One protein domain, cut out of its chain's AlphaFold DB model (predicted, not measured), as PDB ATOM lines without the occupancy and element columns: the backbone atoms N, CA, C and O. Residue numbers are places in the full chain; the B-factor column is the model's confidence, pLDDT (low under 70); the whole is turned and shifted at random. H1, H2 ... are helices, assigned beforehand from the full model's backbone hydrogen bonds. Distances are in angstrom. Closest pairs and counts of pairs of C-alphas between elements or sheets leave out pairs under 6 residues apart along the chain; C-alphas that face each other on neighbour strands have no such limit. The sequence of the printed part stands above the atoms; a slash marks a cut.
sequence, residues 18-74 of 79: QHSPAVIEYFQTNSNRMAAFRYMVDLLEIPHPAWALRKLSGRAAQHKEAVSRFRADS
ATOM      1  N   GLN A  18     -42.949  78.322  71.398       76.31
ATOM      2  CA  GLN A  18     -42.758  79.732  71.752       76.31
ATOM      3  C   GLN A  18     -43.901  80.298  72.604       76.31
ATOM      4  O   GLN A  18     -43.644  81.165  73.444       76.31
ATOM      5  N   HIS A  19     -45.131  79.817  72.406       79.94
ATOM      6  CA  HIS A  19     -46.329  80.358  73.054       79.94
ATOM      7  C   HIS A  19     -46.979  79.429  74.091       79.94
ATOM      8  O   HIS A  19     -47.909  79.861  74.768       79.94
ATOM      9  N   SER A  20     -46.516  78.184  74.251       82.69
ATOM     10  CA  SER A  20     -47.097  77.241  75.214       82.69
ATOM     11  C   SER A  20     -46.763  77.634  76.660       82.69
ATOM     12  O   SER A  20     -45.586  77.620  77.035       82.69
ATOM     13  N   PRO A  21     -47.770  77.911  77.513       83.88
ATOM     14  CA  PRO A  21     -47.540  78.255  78.916       83.88
ATOM     15  C   PRO A  21     -46.781  77.165  79.679       83.88
ATOM     16  O   PRO A  21     -45.863  77.474  80.430       83.88
ATOM     17  N   ALA A  22     -47.096  75.892  79.419       83.50
ATOM     18  CA  ALA A  22     -46.450  74.755  80.072       83.50
ATOM     19  C   ALA A  22     -44.960  74.637  79.707       83.50
ATOM     20  O   ALA A  22     -44.129  74.306  80.551       83.50
ATOM     21  N   VAL A  23     -44.600  74.946  78.457       81.69
ATOM     22  CA  VAL A  23     -43.198  74.953  78.009       81.69
ATOM     23  C   VAL A  23     -42.441  76.108  78.655       81.69
ATOM     24  O   VAL A  23     -41.337  75.925  79.171       81.69
ATOM     25  N   ILE A  24     -43.052  77.292  78.666       84.81
ATOM     26  CA  ILE A  24     -42.483  78.481  79.299       84.81
ATOM     27  C   ILE A  24     -42.225  78.205  80.786       84.81
ATOM     28  O   ILE A  24     -41.119  78.455  81.265       84.81
ATOM     29  N   GLU A  25     -43.194  77.633  81.498       85.94
ATOM     30  CA  GLU A  25     -43.070  77.264  82.911       85.94
ATOM     31  C   GLU A  25     -41.964  76.223  83.140       85.94
ATOM     32  O   GLU A  25     -41.096  76.405  84.001       85.94
ATOM     33  N   TYR A  26     -41.921  75.170  82.321       83.19
ATOM     34  CA  TYR A  26     -40.911  74.115  82.421       83.19
ATOM     35  C   TYR A  26     -39.471  74.650  82.343       83.19
ATOM     36  O   TYR A  26     -38.594  74.198  83.090       83.19
ATOM     37  N   PHE A  27     -39.224  75.625  81.461       83.38
ATOM     38  CA  PHE A  27     -37.908  76.255  81.319       83.38
ATOM     39  C   PHE A  27     -37.667  77.374  82.336       83.38
ATOM     40  O   PHE A  27     -36.535  77.549  82.785       83.38
ATOM     41  N   GLN A  28     -38.687  78.142  82.724       81.62
ATOM     42  CA  GLN A  28     -38.529  79.253  83.671       81.62
ATOM     43  C   GLN A  28     -38.319  78.800  85.116       81.62
ATOM     44  O   GLN A  28     -37.654  79.509  85.875       81.62
ATOM     45  N   THR A  29     -38.841  77.631  85.488       83.44
ATOM     46  CA  THR A  29     -38.683  77.051  86.831       83.44
ATOM     47  C   THR A  29     -37.245  76.631  87.147       83.44
ATOM     48  O   THR A  29     -36.878  76.561  88.316       83.44
ATOM     49  N   ASN A  30     -36.398  76.395  86.136       79.25
ATOM     50  CA  ASN A  30     -35.006  75.988  86.332       79.25
ATOM     51  C   ASN A  30     -34.050  76.781  85.425       79.25
ATOM     52  O   ASN A  30     -34.050  76.637  84.201       79.25
ATOM     53  N   SER A  31     -33.167  77.577  86.037       75.25
ATOM     54  CA  SER A  31     -32.209  78.423  85.316       75.25
ATOM     55  C   SER A  31     -31.248  77.648  84.414       75.25
ATOM     56  O   SER A  31     -30.834  78.182  83.388       75.25
ATOM     57  N   ASN A  32     -30.922  76.400  84.755       77.56
ATOM     58  CA  ASN A  32     -30.039  75.556  83.949       77.56
ATOM     59  C   ASN A  32     -30.758  75.071  82.686       77.56
ATOM     60  O   ASN A  32     -30.169  75.083  81.609       77.56
ATOM     61  N   ARG A  33     -32.052  74.734  82.786       80.69
ATOM     62  CA  ARG A  33     -32.874  74.382  81.613       80.69
ATOM     63  C   ARG A  33     -33.008  75.568  80.667       80.69
ATOM     64  O   ARG A  33     -32.864  75.407  79.461       80.69
ATOM     65  N   MET A  34     -33.227  76.764  81.213       82.75
ATOM     66  CA  MET A  34     -33.255  78.004  80.433       82.75
ATOM     67  C   MET A  34     -31.916  78.276  79.730       82.75
ATOM     68  O   MET A  34     -31.910  78.683  78.572       82.75
ATOM     69  N   ALA A  35     -30.783  78.064  80.408       78.25
ATOM     70  CA  ALA A  35     -29.459  78.248  79.814       78.25
ATOM     71  C   ALA A  35     -29.190  77.236  78.688       78.25
ATOM     72  O   ALA A  35     -28.772  77.636  77.604       78.25
ATOM     73  N   ALA A  36     -29.504  75.956  78.912       79.69
ATOM     74  CA  ALA A  36     -29.378  74.907  77.900       79.69
ATOM     75  C   ALA A  36     -30.273  75.173  76.678       79.69
ATOM     76  O   ALA A  36     -29.816  75.063  75.545       79.69
ATOM     77  N   PHE A  37     -31.521  75.597  76.903       82.44
ATOM     78  CA  PHE A  37     -32.441  75.982  75.833       82.44
ATOM     79  C   PHE A  37     -31.879  77.122  74.980       82.44
ATOM     80  O   PHE A  37     -31.878  77.027  73.757       82.44
ATOM     81  N   ARG A  38     -31.358  78.180  75.611       80.56
ATOM     82  CA  ARG A  38     -30.746  79.299  74.882       80.56
ATOM     83  C   ARG A  38     -29.546  78.849  74.063       80.56
ATOM     84  O   ARG A  38     -29.474  79.192  72.894       80.56
ATOM     85  N   TYR A  39     -28.668  78.043  74.657       79.25
ATOM     86  CA  TYR A  39     -27.499  77.515  73.964       79.25
ATOM     87  C   TYR A  39     -27.887  76.674  72.740       79.25
ATOM     88  O   TYR A  39     -27.298  76.826  71.676       79.25
ATOM     89  N   MET A  40     -28.915  75.829  72.860       78.94
ATOM     90  CA  MET A  40     -29.441  75.068  71.723       78.94
ATOM     91  C   MET A  40     -30.002  75.974  70.623       78.94
ATOM     92  O   MET A  40     -29.756  75.731  69.449       78.94
ATOM     93  N   VAL A  41     -30.764  77.000  70.996       78.44
ATOM     94  CA  VAL A  41     -31.367  77.954  70.055       78.44
ATOM     95  C   VAL A  41     -30.290  78.792  69.354       78.44
ATOM     96  O   VAL A  41     -30.385  78.974  68.145       78.44
ATOM     97  N   ASP A  42     -29.236  79.202  70.067       77.19
ATOM     98  CA  ASP A  42     -28.056  79.870  69.498       77.19
ATOM     99  C   ASP A  42     -27.311  78.963  68.508       77.19
ATOM    100  O   ASP A  42     -27.005  79.388  67.398       77.19
ATOM    101  N   LEU A  43     -27.049  77.705  68.886       76.94
ATOM    102  CA  LEU A  43     -26.343  76.736  68.038       76.94
ATOM    103  C   LEU A  43     -27.097  76.439  66.736       76.94
ATOM    104  O   LEU A  43     -26.481  76.188  65.704       76.94
ATOM    105  N   LEU A  44     -28.427  76.437  66.802       76.62
ATOM    106  CA  LEU A  44     -29.304  76.175  65.664       76.62
ATOM    107  C   LEU A  44     -29.679  77.450  64.893       76.62
ATOM    108  O   LEU A  44     -30.499  77.367  63.979       76.62
ATOM    109  N   GLU A  45     -29.136  78.611  65.275       76.75
ATOM    110  CA  GLU A  45     -29.459  79.927  64.701       76.75
ATOM    111  C   GLU A  45     -30.972  80.232  64.692       76.75
ATOM    112  O   GLU A  45     -31.501  80.942  63.832       76.75
ATOM    113  N   ILE A  46     -31.702  79.695  65.672       76.12
ATOM    114  CA  ILE A  46     -33.139  79.911  65.820       76.12
ATOM    115  C   ILE A  46     -33.355  81.245  66.553       76.12
ATOM    116  O   ILE A  46     -32.687  81.528  67.546       76.12
ATOM    117  N   PRO A  47     -34.316  82.085  66.135       78.75
ATOM    118  CA  PRO A  47     -34.649  83.292  66.881       78.75
ATOM    119  C   PRO A  47     -35.121  82.985  68.310       78.75
ATOM    120  O   PRO A  47     -36.033  82.178  68.527       78.75
ATOM    121  N   HIS A  48     -34.547  83.683  69.295       79.00
ATOM    122  CA  HIS A  48     -34.960  83.542  70.692       79.00
ATOM    123  C   HIS A  48     -36.394  84.030  70.907       79.00
ATOM    124  O   HIS A  48     -36.732  85.152  70.516       79.00
ATOM    125  N   PRO A  49     -37.234  83.266  71.624       80.94
ATOM    126  CA  PRO A  49     -38.514  83.786  72.062       80.94
ATOM    127  C   PRO A  49     -38.328  84.887  73.112       80.94
ATOM    128  O   PRO A  49     -37.452  84.813  73.977       80.94
ATOM    129  N   ALA A  50     -39.207  85.892  73.104       80.12
ATOM    130  CA  ALA A  50     -39.099  87.060  73.984       80.12
ATOM    131  C   ALA A  50     -39.023  86.700  75.485       80.12
ATOM    132  O   ALA A  50     -38.316  87.352  76.257       80.12
ATOM    133  N   TRP A  51     -39.708  85.634  75.914       80.56
ATOM    134  CA  TRP A  51     -39.661  85.155  77.301       80.56
ATOM    135  C   TRP A  51     -38.300  84.566  77.689       80.56
ATOM    136  O   TRP A  51     -37.926  84.643  78.861       80.56
ATOM    137  N   ALA A  52     -37.538  84.034  76.731       76.81
ATOM    138  CA  ALA A  52     -36.176  83.570  76.962       76.81
ATOM    139  C   ALA A  52     -35.203  84.750  77.099       76.81
ATOM    140  O   ALA A  52     -34.162  84.593  77.725       76.81
ATOM    141  N   LEU A  53     -35.541  85.956  76.630       73.56
ATOM    142  CA  LEU A  53     -34.657  87.125  76.723       73.56
ATOM    143  C   LEU A  53     -34.858  87.974  77.993       73.56
ATOM    144  O   LEU A  53     -33.921  88.621  78.457       73.56
ATOM    145  N   ARG A  54     -36.044  87.927  78.619       66.38
ATOM    146  CA  ARG A  54     -36.486  88.819  79.723       66.38
ATOM    147  C   ARG A  54     -35.620  88.873  80.999       66.38
ATOM    148  O   ARG A  54     -35.893  89.698  81.861       66.38
ATOM    149  N   LYS A  55     -34.591  88.031  81.152       59.34
ATOM    150  CA  LYS A  55     -33.677  88.017  82.320       59.34
ATOM    151  C   LYS A  55     -32.189  88.136  81.947       59.34
ATOM    152  O   LYS A  55     -31.325  87.761  82.736       59.34
ATOM    153  N   LEU A  56     -31.879  88.611  80.736       54.59
ATOM    154  CA  LEU A  56     -30.500  88.810  80.262       54.59
ATOM    155  C   LEU A  56     -29.825  90.077  80.806       54.59
ATOM    156  O   LEU A  56     -28.608  90.202  80.681       54.59
ATOM    157  N   SER A  57     -30.569  90.988  81.438       51.00
ATOM    158  CA  SER A  57     -30.004  92.187  82.060       51.00
ATOM    159  C   SER A  57     -29.126  91.812  83.265       51.00
ATOM    160  O   SER A  57     -29.599  91.639  84.385       51.00
ATOM    161  N   GLY A  58     -27.822  91.645  83.012       50.53
ATOM    162  CA  GLY A  58     -26.760  91.620  84.027       50.53
ATOM    163  C   GLY A  58     -25.849  90.380  84.081       50.53
ATOM    164  O   GLY A  58     -24.908  90.373  84.868       50.53
ATOM    165  N   ARG A  59     -26.079  89.319  83.285       49.28
ATOM    166  CA  ARG A  59     -25.528  87.960  83.545       49.28
ATOM    167  C   ARG A  59     -24.489  87.398  82.559       49.28
ATOM    168  O   ARG A  59     -24.216  86.201  82.612       49.28
ATOM    169  N   ALA A  60     -23.830  88.205  81.725       49.50
ATOM    170  CA  ALA A  60     -22.673  87.713  80.954       49.50
ATOM    171  C   ALA A  60     -21.560  87.136  81.868       49.50
ATOM    172  O   ALA A  60     -20.865  86.194  81.493       49.50
ATOM    173  N   ALA A  61     -21.463  87.617  83.116       48.47
ATOM    174  CA  ALA A  61     -20.565  87.089  84.148       48.47
ATOM    175  C   ALA A  61     -20.943  85.679  84.654       48.47
ATOM    176  O   ALA A  61     -20.058  84.870  84.918       48.47
ATOM    177  N   GLN A  62     -22.235  85.336  84.726       53.44
ATOM    178  CA  GLN A  62     -22.672  84.004  85.168       53.44
ATOM    179  C   GLN A  62     -22.476  82.928  84.100       53.44
ATOM    180  O   GLN A  62     -22.428  81.745  84.420       53.44
ATOM    181  N   HIS A  63     -22.339  83.324  82.834       54.38
ATOM    182  CA  HIS A  63     -22.161  82.386  81.733       54.38
ATOM    183  C   HIS A  63     -20.795  81.686  81.798       54.38
ATOM    184  O   HIS A  63     -20.719  80.475  81.611       54.38
ATOM    185  N   LYS A  64     -19.728  82.408  82.175       54.47
ATOM    186  CA  LYS A  64     -18.409  81.794  82.424       54.47
ATOM    187  C   LYS A  64     -18.447  80.814  83.597       54.47
ATOM    188  O   LYS A  64     -17.852  79.744  83.518       54.47
ATOM    189  N   GLU A  65     -19.165  81.160  84.660       54.44
ATOM    190  CA  GLU A  65     -19.269  80.313  85.849       54.44
ATOM    191  C   GLU A  65     -20.127  79.064  85.592       54.44
ATOM    192  O   GLU A  65     -19.754  77.967  85.998       54.44
ATOM    193  N   ALA A  66     -21.223  79.198  84.841       59.47
ATOM    194  CA  ALA A  66     -22.081  78.084  84.443       59.47
ATOM    195  C   ALA A  66     -21.377  77.118  83.477       59.47
ATOM    196  O   ALA A  66     -21.480  75.910  83.658       59.47
ATOM    197  N   VAL A  67     -20.615  77.627  82.500       61.00
ATOM    198  CA  VAL A  67     -19.809  76.789  81.590       61.00
ATOM    199  C   VAL A  67     -18.682  76.082  82.347       61.00
ATOM    200  O   VAL A  67     -18.418  74.909  82.095       61.00
ATOM    201  N   SER A  68     -18.045  76.763  83.304       59.81
ATOM    202  CA  SER A  68     -17.023  76.161  84.171       59.81
ATOM    203  C   SER A  68     -17.597  75.026  85.028       59.81
ATOM    204  O   SER A  68     -17.041  73.930  85.047       59.81
ATOM    205  N   ARG A  69     -18.760  75.240  85.660       62.53
ATOM    206  CA  ARG A  69     -19.450  74.206  86.450       62.53
ATOM    207  C   ARG A  69     -19.955  73.052  85.588       62.53
ATOM    208  O   ARG A  69     -19.749  71.906  85.946       62.53
ATOM    209  N   PHE A  70     -20.508  73.334  84.410       59.72
ATOM    210  CA  PHE A  70     -20.925  72.298  83.464       59.72
ATOM    211  C   PHE A  70     -19.751  71.413  83.017       59.72
ATOM    212  O   PHE A  70     -19.894  70.196  82.951       59.72
ATOM    213  N   ARG A  71     -18.573  72.003  82.763       59.09
ATOM    214  CA  ARG A  71     -17.344  71.249  82.455       59.09
ATOM    215  C   ARG A  71     -16.837  70.437  83.649       59.09
ATOM    216  O   ARG A  71     -16.347  69.333  83.445       59.09
ATOM    217  N   ALA A  72     -16.964  70.959  84.868       63.66
ATOM    218  CA  ALA A  72     -16.614  70.230  86.087       63.66
ATOM    219  C   ALA A  72     -17.553  69.034  86.338       63.66
ATOM    220  O   ALA A  72     -17.084  67.959  86.703       63.66
ATOM    221  N   ASP A  73     -18.851  69.202  86.073       58.38
ATOM    222  CA  ASP A  73     -19.868  68.155  86.232       58.38
ATOM    223  C   ASP A  73     -19.881  67.152  85.060       58.38
ATOM    224  O   ASP A  73     -20.425  66.056  85.183       58.38
ATOM    225  N   SER A  74     -19.279  67.505  83.917       44.38
ATOM    226  CA  SER A  74     -19.229  66.684  82.699       44.38
ATOM    227  C   SER A  74     -17.783  66.456  82.230       44.38
ATOM    228  O   SER A  74     -17.373  67.007  81.203       44.38
TER     229      SER A  74
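AT A GLANCE: This is residues 18 to 74 of the 79 residues of an uncharacterized protein of Sphingopyxis fribergensis (UniProt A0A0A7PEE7). Two helices, H1 and H2, meet at their ends in an L-shaped corner, and the chain then folds back so that the short H3 sits close to both arms of the L. The longest helix, H4, is set off on the side of H2 away from H1, near H2 but touching no helix, and residues 54 to 62, of which 60 to 62 belong to H4, stick out. The printed part has 57 residues, with four named helices in the order H1, H2, H3, H4 and no named strand; its class is all helix. It is only just compact, close to loose, with a radius of gyration of the C-alphas of 11.9 A and spans of 34 by 23 by 19 A.

HOW THE PARTS SIT: H1, residues 21 to 28, and H2, residues 31 to 43, touch only at the corner by their tight link, about perpendicular at 80 degrees. Their closest C-alphas, those of Phe 27 and Met 34, are 5.0 A apart, and H2 touches H1 with residues 33 to 37 alone. H3, residues 50 to 53, is close to H1 but not clearly touching, the closest C-alphas being those of Ile 24 and Trp 51, 7.5 A apart. H3 is also close to H2 but not clearly touching, with the C-alphas of Met 34 and Ala 52 the closest at 7.2 A. H4, residues 60 to 73, is near H2, and is apart from H1 and H3. Every O i to N i+4 pair is within hydrogen-bond range in H1 and H2, and 8 of 10 are in H4; H3 is too short for such a pair.

IN THESE COORDINATES: H1 begins at C-alpha 21, (-47.540, 78.255, 78.916), and is 10.2 A long from first to last C-alpha. H2 measures 18.3 A and ends at C-alpha 43, (-26.343, 76.736, 68.038). H3 measures 5.2 A. H4 measures 20.5 A and ends at C-alpha 73, (-19.868, 68.155, 86.232).

THE WHOLE: The two C-alphas farthest apart, those of His 19 and Ala 72, are 34.0 A apart. The printed part has no cut, and none of its links is long. Residues 54 to 62, of which 60 to 62 belong to H4, stand free. The mean pLDDT of the printed part is 71.1, and residues 54 to 74 are under 70.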